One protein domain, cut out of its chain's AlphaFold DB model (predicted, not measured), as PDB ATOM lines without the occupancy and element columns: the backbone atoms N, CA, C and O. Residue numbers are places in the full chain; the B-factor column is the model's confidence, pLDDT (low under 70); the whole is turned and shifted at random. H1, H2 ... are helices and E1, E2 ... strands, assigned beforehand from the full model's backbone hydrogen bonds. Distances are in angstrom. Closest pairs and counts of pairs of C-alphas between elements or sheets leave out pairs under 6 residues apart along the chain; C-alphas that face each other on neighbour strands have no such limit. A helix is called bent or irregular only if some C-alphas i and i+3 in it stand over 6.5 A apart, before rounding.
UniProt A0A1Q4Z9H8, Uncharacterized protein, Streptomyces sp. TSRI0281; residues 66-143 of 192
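This is residues 66 to 143 of the 192 residues of an uncharacterized protein of Streptomyces sp. TSRI0281 (UniProt A0A1Q4Z9H8). A small sheet of three antiparallel strands, E1, E2 and E3, has one long helix, H1, packed over one face and running along the strands, while the opposite face has no named helix over it. A long loop, residues 99 to 116, swings out past the end of E1 and folds back, and its residues 107 to 108 pair beside residues 96 to 97 of E1. The printed part has 78 residues, with one named helix and three named strands in the order H1, E1, E2, E3 along the chain, and its class is mixed, helices and strands. The sheet's order is E1, E2, E3. The whole is compact, with a radius of gyration of the C-alphas of 13.1 A, and spans 36 by 26 by 26 A.

The printed part begins at Tyr 66, and H1, residues 70 to 86, is 24.3 A long from first to last C-alpha and begins at C-alpha 70, (123.985, 55.259, -11.976). H1 has a kink of 25 degrees near residue 79, but it is not bent. E1, residues 90 to 98, is 25.3 A long and begins at C-alpha 90, (112.846, 44.723, -28.164). E2, residues 117 to 125, is 24.4 A long. E3, residues 131 to 137, is 19.8 A long and ends at C-alpha 137, (128.468, 57.472, -17.558).

The sheet is a meander, each strand the antiparallel neighbour of the one before, with E2 as the inner strand and E1 and E3 as edge strands. E1 and E2 form a hairpin, with 164 degrees between their directions; N 92 and O 123 are 2.7 A apart, within hydrogen-bond range. E2 and E3 form a second hairpin, at 166 degrees, with N 122 and O 134 within hydrogen-bond range at 2.8 A. H1 is on the sheet at a height of 9.4 A, making two layers, helix on one face of a sheet. It lies over E1 and E2 and runs along the strands, at 5 degrees to E2 on the local plane. The closest C-alphas of H1 and E2 are those of Leu 70 and Val 120, 6.6 A apart; those of H1 and E1 are Leu 85 and Val 91, also 6.6 A apart. In H1, 11 of 13 O i to N i+4 pairs are within hydrogen-bond range.

The two C-alphas farthest apart are those of Ala 87 and Pro 102, at 38.1 A. The printed part has no cut. The link from E1 to E2 is long, 18 residues; those from H1 to E1 and from E2 to E3 are tight. The mean pLDDT of the printed part is 76.5, and it is under 70 at residues 66 to 67, 103 to 104, 127 to 129 and 138 to 143.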
ATOM      1  N   TYR A  66     129.162  66.916 -10.778       53.41
ATOM      2  CA  TYR A  66     127.824  66.330 -10.824       53.41
ATOM      3  C   TYR A  66     127.961  64.850 -11.193       53.41
ATOM      4  O   TYR A  66     127.803  64.476 -12.354       53.41
ATOM      5  N   VAL A  67     128.293  64.024 -10.205       64.38
ATOM      6  CA  VAL A  67     128.325  62.574 -10.359       64.38
ATOM      7  C   VAL A  67     126.883  62.093 -10.462       64.38
ATOM      8  O   VAL A  67     126.072  62.295  -9.557       64.38
ATOM      9  N   ILE A  68     126.545  61.502 -11.602       72.50
ATOM     10  CA  ILE A  68     125.240  60.887 -11.811       72.50
ATOM     11  C   ILE A  68     125.185  59.596 -10.994       72.50
ATOM     12  O   ILE A  68     126.024  58.717 -11.176       72.50
ATOM     13  N   ASP A  69     124.164  59.459 -10.145       81.19
ATOM     14  CA  ASP A  69     123.839  58.187  -9.501       81.19
ATOM     15  C   ASP A  69     123.360  57.186 -10.570       81.19
ATOM     16  O   ASP A  69     122.244  57.275 -11.098       81.19
ATOM     17  N   LEU A  70     124.245  56.255 -10.938       81.62
ATOM     18  CA  LEU A  70     123.985  55.259 -11.976       81.62
ATOM     19  C   LEU A  70     122.985  54.187 -11.532       81.62
ATOM     20  O   LEU A  70     122.301  53.622 -12.385       81.62
ATOM     21  N   ASP A  71     122.841  53.944 -10.229       81.31
ATOM     22  CA  ASP A  71     121.831  53.036  -9.683       81.31
ATOM     23  C   ASP A  71     120.433  53.652  -9.802       81.31
ATOM     24  O   ASP A  71     119.492  53.007 -10.279       81.31
ATOM     25  N   GLN A  72     120.302  54.941  -9.486       80.69
ATOM     26  CA  GLN A  72     119.066  55.681  -9.728       80.69
ATOM     27  C   GLN A  72     118.746  55.766 -11.228       80.69
ATOM     28  O   GLN A  72     117.594  55.591 -11.635       80.69
ATOM     29  N   ALA A  73     119.750  56.012 -12.071       80.50
ATOM     30  CA  ALA A  73     119.554  56.042 -13.514       80.50
ATOM     31  C   ALA A  73     119.105  54.682 -14.068       80.50
ATOM     32  O   ALA A  73     118.195  54.634 -14.897       80.50
ATOM     33  N   ALA A  74     119.684  53.582 -13.582       82.50
ATOM     34  CA  ALA A  74     119.270  52.229 -13.928       82.50
ATOM     35  C   ALA A  74     117.804  51.963 -13.562       82.50
ATOM     36  O   ALA A  74     117.060  51.426 -14.382       82.50
ATOM     37  N   ALA A  75     117.351  52.408 -12.386       82.75
ATOM     38  CA  ALA A  75     115.944  52.296 -11.999       82.75
ATOM     39  C   ALA A  75     115.019  53.048 -12.976       82.75
ATOM     40  O   ALA A  75     114.032  52.490 -13.459       82.75
ATOM     41  N   VAL A  76     115.377  54.279 -13.354       82.62
ATOM     42  CA  VAL A  76     114.610  55.073 -14.333       82.62
ATOM     43  C   VAL A  76     114.605  54.416 -15.714       82.62
ATOM     44  O   VAL A  76     113.589  54.439 -16.414       82.62
ATOM     45  N   VAL A  77     115.732  53.838 -16.137       81.44
ATOM     46  CA  VAL A  77     115.796  53.079 -17.388       81.44
ATOM     47  C   VAL A  77     114.868  51.872 -17.299       81.44
ATOM     48  O   VAL A  77     114.038  51.721 -18.190       81.44
ATOM     49  N   ALA A  78     114.917  51.086 -16.222       81.88
ATOM     50  CA  ALA A  78     114.065  49.914 -16.020       81.88
ATOM     51  C   ALA A  78     112.563  50.247 -16.084       81.88
ATOM     52  O   ALA A  78     111.805  49.552 -16.763       81.88
ATOM     53  N   GLU A  79     112.133  51.355 -15.476       80.81
ATOM     54  CA  GLU A  79     110.752  51.844 -15.594       80.81
ATOM     55  C   GLU A  79     110.364  52.157 -17.051       80.81
ATOM     56  O   GLU A  79     109.245  51.880 -17.494       80.81
ATOM     57  N   ARG A  80     111.295  52.718 -17.830       80.94
ATOM     58  CA  ARG A  80     111.079  53.040 -19.249       80.94
ATOM     59  C   ARG A  80     111.124  51.807 -20.148       80.94
ATOM     60  O   ARG A  80     110.415  51.797 -21.153       80.94
ATOM     61  N   MET A  81     111.861  50.757 -19.777       80.94
ATOM     62  CA  MET A  81     111.908  49.498 -20.533       80.94
ATOM     63  C   MET A  81     110.510  48.911 -20.726       80.94
ATOM     64  O   MET A  81     110.172  48.498 -21.832       80.94
ATOM     65  N   ALA A  82     109.662  48.951 -19.694       77.50
ATOM     66  CA  ALA A  82     108.279  48.483 -19.792       77.50
ATOM     67  C   ALA A  82     107.481  49.233 -20.874       77.50
ATOM     68  O   ALA A  82     106.693  48.633 -21.605       77.50
ATOM     69  N   ARG A  83     107.720  50.542 -21.025       80.19
ATOM     70  CA  ARG A  83     107.067  51.371 -22.051       80.19
ATOM     71  C   ARG A  83     107.600  51.078 -23.451       80.19
ATOM     72  O   ARG A  83     106.814  51.058 -24.391       80.19
ATOM     73  N   TRP A  84     108.900  50.825 -23.595       81.62
ATOM     74  CA  TRP A  84     109.498  50.434 -24.877       81.62
ATOM     75  C   TRP A  84     109.013  49.058 -25.337       81.62
ATOM     76  O   TRP A  84     108.622  48.913 -26.492       81.62
ATOM     77  N   LEU A  85     108.936  48.088 -24.422       80.69
ATOM     78  CA  LEU A  85     108.360  46.768 -24.696       80.69
ATOM     79  C   LEU A  85     106.889  46.873 -25.121       80.69
ATOM     80  O   LEU A  85     106.489  46.269 -26.113       80.69
ATOM     81  N   ALA A  86     106.092  47.692 -24.425       77.44
ATOM     82  CA  ALA A  86     104.694  47.936 -24.788       77.44
ATOM     83  C   ALA A  86     104.532  48.630 -26.155       77.44
ATOM     84  O   ALA A  86     103.503  48.468 -26.805       77.44
ATOM     85  N   ALA A  87     105.545  49.375 -26.604       77.94
ATOM     86  CA  ALA A  87     105.589  50.008 -27.921       77.94
ATOM     87  C   ALA A  87     106.079  49.068 -29.043       77.94
ATOM     88  O   ALA A  87     106.259  49.523 -30.170       77.94
ATOM     89  N   GLY A  88     106.310  47.781 -28.752       80.44
ATOM     90  CA  GLY A  88     106.778  46.794 -29.731       80.44
ATOM     91  C   GLY A  88     108.291  46.803 -29.966       80.44
ATOM     92  O   GLY A  88     108.775  46.111 -30.860       80.44
ATOM     93  N   LEU A  89     109.055  47.557 -29.168       81.62
ATOM     94  CA  LEU A  89     110.515  47.549 -29.227       81.62
ATOM     95  C   LEU A  89     111.059  46.378 -28.411       81.62
ATOM     96  O   LEU A  89     110.592  46.094 -27.308       81.62
ATOM     97  N   LYS A  90     112.092  45.716 -28.925       81.94
ATOM     98  CA  LYS A  90     112.846  44.723 -28.164       81.94
ATOM     99  C   LYS A  90     113.867  45.459 -27.320       81.94
ATOM    100  O   LYS A  90     114.654  46.236 -27.844       81.94
ATOM    101  N   VAL A  91     113.875  45.212 -26.021       83.31
ATOM    102  CA  VAL A  91     114.869  45.797 -25.122       83.31
ATOM    103  C   VAL A  91     115.787  44.680 -24.638       83.31
ATOM    104  O   VAL A  91     115.319  43.674 -24.110       83.31
ATOM    105  N   GLY A  92     117.085  44.844 -24.871       82.62
ATOM    106  CA  GLY A  92     118.141  43.960 -24.396       82.62
ATOM    107  C   GLY A  92     118.378  44.088 -22.892       82.62
ATOM    108  O   GLY A  92     117.767  44.903 -22.200       82.62
ATOM    109  N   GLN A  93     119.281  43.255 -22.377       83.75
ATOM    110  CA  GLN A  93     119.660  43.308 -20.970       83.75
ATOM    111  C   GLN A  93     120.411  44.602 -20.654       83.75
ATOM    112  O   GLN A  93     121.152  45.132 -21.484       83.75
ATOM    113  N   MET A  94     120.208  45.096 -19.435       84.62
ATOM    114  CA  MET A  94     120.993  46.198 -18.905       84.62
ATOM    115  C   MET A  94     122.426  45.727 -18.669       84.62
ATOM    116  O   MET A  94     122.640  44.645 -18.122       84.62
ATOM    117  N   THR A  95     123.390  46.533 -19.088       85.69
ATOM    118  CA  THR A  95     124.817  46.259 -18.948       85.69
ATOM    119  C   THR A  95     125.483  47.333 -18.108       85.69
ATOM    120  O   THR A  95     125.102  48.500 -18.144       85.69
ATOM    121  N   TRP A  96     126.494  46.934 -17.356       86.31
ATOM    122  CA  TRP A  96     127.257  47.768 -16.446       86.31
ATOM    123  C   TRP A  96     128.736  47.633 -16.766       86.31
ATOM    124  O   TRP A  96     129.205  46.551 -17.117       86.31
ATOM    125  N   ARG A  97     129.484  48.723 -16.626       83.56
ATOM    126  CA  ARG A  97     130.943  48.709 -16.737       83.56
ATOM    127  C   ARG A  97     131.554  49.106 -15.407       83.56
ATOM    128  O   ARG A  97     131.111  50.081 -14.806       83.56
ATOM    129  N   ASP A  98     132.563  48.352 -14.995       79.19
ATOM    130  CA  ASP A  98     133.347  48.626 -13.796       79.19
ATOM    131  C   ASP A  98     134.596  49.444 -14.155       79.19
ATOM    132  O   ASP A  98     135.363  49.037 -15.035       79.19
ATOM    133  N   GLU A  99     134.810  50.578 -13.484       79.25
ATOM    134  CA  GLU A  99     136.006  51.414 -13.668       79.25
ATOM    135  C   GLU A  99     137.280  50.670 -13.255       79.25
ATOM    136  O   GLU A  99     138.330  50.791 -13.888       79.25
ATOM    137  N   THR A 100     137.176  49.857 -12.204       79.00
ATOM    138  CA  THR A 100     138.301  49.166 -11.572       79.00
ATOM    139  C   THR A 100     138.674  47.859 -12.273       79.00
ATOM    140  O   THR A 100     139.680  47.234 -11.922       79.00
ATOM    141  N   ALA A 101     137.895  47.427 -13.272       75.56
ATOM    142  CA  ALA A 101     138.163  46.193 -13.999       75.56
ATOM    143  C   ALA A 101     139.398  46.314 -14.916       75.56
ATOM    144  O   ALA A 101     139.571  47.320 -15.616       75.56
ATOM    145  N   PRO A 102     140.251  45.272 -14.975       71.31
ATOM    146  CA  PRO A 102     141.397  45.247 -15.873       71.31
ATOM    147  C   PRO A 102     140.948  45.207 -17.335       71.31
ATOM    148  O   PRO A 102     139.965  44.558 -17.694       71.31
ATOM    149  N   TRP A 103     141.701  45.889 -18.195       63.97
ATOM    150  CA  TRP A 103     141.408  45.943 -19.623       63.97
ATOM    151  C   TRP A 103     141.649  44.576 -20.304       63.97
ATOM    152  O   TRP A 103     142.655  43.929 -20.001       63.97
ATOM    153  N   PRO A 104     140.802  44.142 -21.263       68.69
ATOM    154  CA  PRO A 104     139.592  44.807 -21.752       68.69
ATOM    155  C   PRO A 104     138.443  44.715 -20.746       68.69
ATOM    156  O   PRO A 104     138.087  43.630 -20.289       68.69
ATOM    157  N   GLN A 105     137.858  45.873 -20.431       70.12
ATOM    158  CA  GLN A 105     136.790  45.991 -19.442       70.12
ATOM    159  C   GLN A 105     135.546  45.246 -19.929       70.12
ATOM    160  O   GLN A 105     134.951  45.590 -20.954       70.12
ATOM    161  N   ARG A 106     135.174  44.196 -19.197       75.12
ATOM    162  CA  ARG A 106     133.959  43.423 -19.461       75.12
ATOM    163  C   ARG A 106     132.736  44.226 -19.038       75.12
ATOM    164  O   ARG A 106     132.763  44.934 -18.036       75.12
ATOM    165  N   CYS A 107     131.677  44.116 -19.834       79.94
ATOM    166  CA  CYS A 107     130.363  44.619 -19.465       79.94
ATOM    167  C   CYS A 107     129.610  43.500 -18.745       79.94
ATOM    168  O   CYS A 107     129.409  42.432 -19.324       79.94
ATOM    169  N   GLU A 108     129.206  43.752 -17.509       82.81
ATOM    170  CA  GLU A 108     128.474  42.801 -16.676       82.81
ATOM    171  C   GLU A 108     126.977  43.107 -16.729       82.81
ATOM    172  O   GLU A 108     126.564  44.264 -16.743       82.81
ATOM    173  N   THR A 109     126.136  42.079 -16.775       83.62
ATOM    174  CA  THR A 109     124.673  42.251 -16.702       83.62
ATOM    175  C   THR A 109     124.159  42.247 -15.264       83.62
ATOM    176  O   THR A 109     123.058  42.726 -14.995       83.62
ATOM    177  N   ASP A 110     124.967  41.744 -14.329       80.50
ATOM    178  CA  ASP A 110     124.662  41.703 -12.904       80.50
ATOM    179  C   ASP A 110     125.354  42.861 -12.169       80.50
ATOM    180  O   ASP A 110     126.582  42.932 -12.082       80.50
ATOM    181  N   ARG A 111     124.545  43.762 -11.598       81.94
ATOM    182  CA  ARG A 111     125.008  44.922 -10.824       81.94
ATOM    183  C   ARG A 111     125.845  44.530  -9.600       81.94
ATOM    184  O   ARG A 111     126.697  45.313  -9.181       81.94
ATOM    185  N   THR A 112     125.624  43.347  -9.025       83.81
ATOM    186  CA  THR A 112     126.338  42.882  -7.822       83.81
ATOM    187  C   THR A 112     127.793  42.502  -8.096       83.81
ATOM    188  O   THR A 112     128.602  42.467  -7.169       83.81
ATOM    189  N   LEU A 113     128.143  42.262  -9.364       78.94
ATOM    190  CA  LEU A 113     129.505  41.950  -9.797       78.94
ATOM    191  C   LEU A 113     130.359  43.205 -10.035       78.94
ATOM    192  O   LEU A 113     131.575  43.090 -10.181       78.94
ATOM    193  N   VAL A 114     129.739  44.389 -10.041       82.31
ATOM    194  CA  VAL A 114     130.388  45.675 -10.317       82.31
ATOM    195  C   VAL A 114     130.721  46.383  -9.011       82.31
ATOM    196  O   VAL A 114     129.833  46.717  -8.222       82.31
ATOM    197  N   ARG A 115     132.015  46.617  -8.787       82.31
ATOM    198  CA  ARG A 115     132.543  47.282  -7.592       82.31
ATOM    199  C   ARG A 115     132.451  48.794  -7.704       82.31
ATOM    200  O   ARG A 115     131.981  49.420  -6.759       82.31
ATOM    201  N   ASP A 116     132.861  49.346  -8.841       80.69
ATOM    202  CA  ASP A 116     132.810  50.784  -9.105       80.69
ATOM    203  C   ASP A 116     132.102  51.050 -10.443       80.69
ATOM    204  O   ASP A 116     132.711  50.894 -11.505       80.69
ATOM    205  N   PRO A 117     130.790  51.344 -10.434       81.81
ATOM    206  CA  PRO A 117     130.038  51.528 -11.665       81.81
ATOM    207  C   PRO A 117     130.489  52.807 -12.380       81.81
ATOM    208  O   PRO A 117     130.248  53.923 -11.928       81.81
ATOM    209  N   ASP A 118     131.093  52.630 -13.550       82.12
ATOM    210  CA  ASP A 118     131.533  53.719 -14.425       82.12
ATOM    211  C   ASP A 118     130.454  54.095 -15.448       82.12
ATOM    212  O   ASP A 118     130.255  55.263 -15.795       82.12
ATOM    213  N   SER A 119     129.718  53.090 -15.936       81.44
ATOM    214  CA  SER A 119     128.602  53.304 -16.855       81.44
ATOM    215  C   SER A 119     127.528  52.234 -16.760       81.44
ATOM    216  O   SER A 119     127.828  51.080 -16.448       81.44
ATOM    217  N   VAL A 120     126.313  52.609 -17.147       83.81
ATOM    218  CA  VAL A 120     125.181  51.706 -17.367       83.81
ATOM    219  C   VAL A 120     124.640  51.888 -18.783       83.81
ATOM    220  O   VAL A 120     124.579  53.011 -19.289       83.81
ATOM    221  N   GLY A 121     124.245  50.804 -19.443       84.81
ATOM    222  CA  GLY A 121     123.710  50.843 -20.795       84.81
ATOM    223  C   GLY A 121     122.591  49.844 -21.058       84.81
ATOM    224  O   GLY A 121     122.385  48.889 -20.315       84.81
ATOM    225  N   VAL A 122     121.840  50.087 -22.129       82.69
ATOM    226  CA  VAL A 122     120.803  49.185 -22.636       82.69
ATOM    227  C   VAL A 122     120.745  49.255 -24.159       82.69
ATOM    228  O   VAL A 122     120.839  50.332 -24.754       82.69
ATOM    229  N   LEU A 123     120.590  48.093 -24.791       81.56
ATOM    230  CA  LEU A 123     120.349  47.973 -26.224       81.56
ATOM    231  C   LEU A 123     118.841  47.917 -26.479       81.56
ATOM    232  O   LEU A 123     118.122  47.193 -25.800       81.56
ATOM    233  N   ILE A 124     118.354  48.662 -27.459       80.12
ATOM    234  CA  ILE A 124     116.959  48.669 -27.886       80.12
ATOM    235  C   ILE A 124     116.951  48.367 -29.381       80.12
ATOM    236  O   ILE A 124     117.556  49.097 -30.157       80.12
ATOM    237  N   SER A 125     116.261  47.312 -29.790       77.88
ATOM    238  CA  SER A 125     116.111  46.921 -31.188       77.88
ATOM    239  C   SER A 125     114.671  47.157 -31.645       77.88
ATOM    240  O   SER A 125     113.711  46.697 -31.023       77.88
ATOM    241  N   GLY A 126     114.519  47.892 -32.737       77.44
ATOM    242  CA  GLY A 126     113.265  48.140 -33.431       77.44
ATOM    243  C   GLY A 126     113.072  47.230 -34.649       77.44
ATOM    244  O   GLY A 126     113.878  46.332 -34.909       77.44
ATOM    245  N   PRO A 127     111.990  47.442 -35.413       67.50
ATOM    246  CA  PRO A 127     111.763  46.738 -36.671       67.50
ATOM    247  C   PRO A 127     112.843  47.081 -37.713       67.50
ATOM    248  O   PRO A 127     113.398  48.180 -37.698       67.50
ATOM    249  N   ALA A 128     113.105  46.144 -38.632       68.44
ATOM    250  CA  ALA A 128     114.140  46.232 -39.674       68.44
ATOM    251  C   ALA A 128     115.587  46.333 -39.142       68.44
ATOM    252  O   ALA A 128     116.391  47.089 -39.683       68.44
ATOM    253  N   ASP A 129     115.897  45.586 -38.075       65.81
ATOM    254  CA  ASP A 129     117.231  45.517 -37.452       65.81
ATOM    255  C   ASP A 129     117.779  46.886 -37.005       65.81
ATOM    256  O   ASP A 129     118.983  47.098 -36.887       65.81
ATOM    257  N   ALA A 130     116.882  47.842 -36.740       71.38
ATOM    258  CA  ALA A 130     117.252  49.145 -36.217       71.38
ATOM    259  C   ALA A 130     117.693  49.005 -34.757       71.38
ATOM    260  O   ALA A 130     116.885  48.663 -33.898       71.38
ATOM    261  N   GLU A 131     118.951  49.302 -34.455       75.44
ATOM    262  CA  GLU A 131     119.492  49.223 -33.099       75.44
ATOM    263  C   GLU A 131     119.768  50.613 -32.520       75.44
ATOM    264  O   GLU A 131     120.302  51.504 -33.180       75.44
ATOM    265  N   LEU A 132     119.413  50.796 -31.254       73.69
ATOM    266  CA  LEU A 132     119.676  51.985 -30.460       73.69
ATOM    267  C   LEU A 132     120.361  51.555 -29.166       73.69
ATOM    268  O   LEU A 132     119.796  50.815 -28.370       73.69
ATOM    269  N   SER A 133     121.570  52.055 -28.930       70.94
ATOM    270  CA  SER A 133     122.270  51.864 -27.660       70.94
ATOM    271  C   SER A 133     122.169  53.129 -26.820       70.94
ATOM    272  O   SER A 133     122.574  54.205 -27.259       70.94
ATOM    273  N   VAL A 134     121.646  52.999 -25.605       76.12
ATOM    274  CA  VAL A 134     121.615  54.075 -24.611       76.12
ATOM    275  C   VAL A 134     122.676  53.753 -23.568       76.12
ATOM    276  O   VAL A 134     122.589  52.700 -22.951       76.12
ATOM    277  N   VAL A 135     123.669  54.626 -23.378       79.19
ATOM    278  CA  VAL A 135     124.741  54.455 -22.379       79.19
ATOM    279  C   VAL A 135     124.898  55.746 -21.581       79.19
ATOM    280  O   VAL A 135     124.958  56.830 -22.161       79.19
ATOM    281  N   LEU A 136     124.963  55.626 -20.259       77.38
ATOM    282  CA  LEU A 136     125.131  56.723 -19.312       77.38
ATOM    283  C   LEU A 136     126.395  56.496 -18.485       77.38
ATOM    284  O   LEU A 136     126.610  55.385 -18.008       77.38
ATOM    285  N   PHE A 137     127.215  57.535 -18.314       77.44
ATOM    286  CA  PHE A 137     128.468  57.472 -17.558       77.44
ATOM    287  C   PHE A 137     128.356  58.300 -16.275       77.44
ATOM    288  O   PHE A 137     127.618  59.290 -16.236       77.44
ATOM    289  N   ARG A 138     129.122  57.926 -15.240       69.25
ATOM    290  CA  ARG A 138     129.118  58.607 -13.931       69.25
ATOM    291  C   ARG A 138     129.440  60.103 -14.026       69.25
ATOM    292  O   ARG A 138     128.830  60.906 -13.329       69.25
ATOM    293  N   GLY A 139     130.334  60.483 -14.945       63.75
ATOM    294  CA  GLY A 139     130.749  61.870 -15.200       63.75
ATOM    295  C   GLY A 139     129.860  62.647 -16.183       63.75
ATOM    296  O   GLY A 139     130.243  63.728 -16.627       63.75
ATOM    297  N   GLY A 140     128.702  62.103 -16.578       56.66
ATOM    298  CA  GLY A 140     127.787  62.719 -17.544       56.66
ATOM    299  C   GLY A 140     127.644  61.945 -18.860       56.66
ATOM    300  O   GLY A 140     127.955  60.764 -18.967       56.66
ATOM    301  N   TRP A 141     127.127  62.602 -19.901       46.69
ATOM    302  CA  TRP A 141     126.917  61.982 -21.215       46.69
ATOM    303  C   TRP A 141     128.223  62.020 -22.019       46.69
ATOM    304  O   TRP A 141     128.585  63.066 -22.561       46.69
ATOM    305  N   ALA A 142     128.943  60.901 -22.110       37.91
ATOM    306  CA  ALA A 142     130.145  60.824 -22.934       37.91
ATOM    307  C   ALA A 142     129.787  60.525 -24.399       37.91
ATOM    308  O   ALA A 142     129.299  59.450 -24.745       37.91
ATOM    309  N   ALA A 143     130.070  61.487 -25.276       38.78
ATOM    310  CA  ALA A 143     130.100  61.301 -26.719       38.78
ATOM    311  C   ALA A 143     131.475  60.748 -27.134       38.78
ATOM    312  O   ALA A 143     132.325  61.492 -27.617       38.78
TER     313      ALA A 143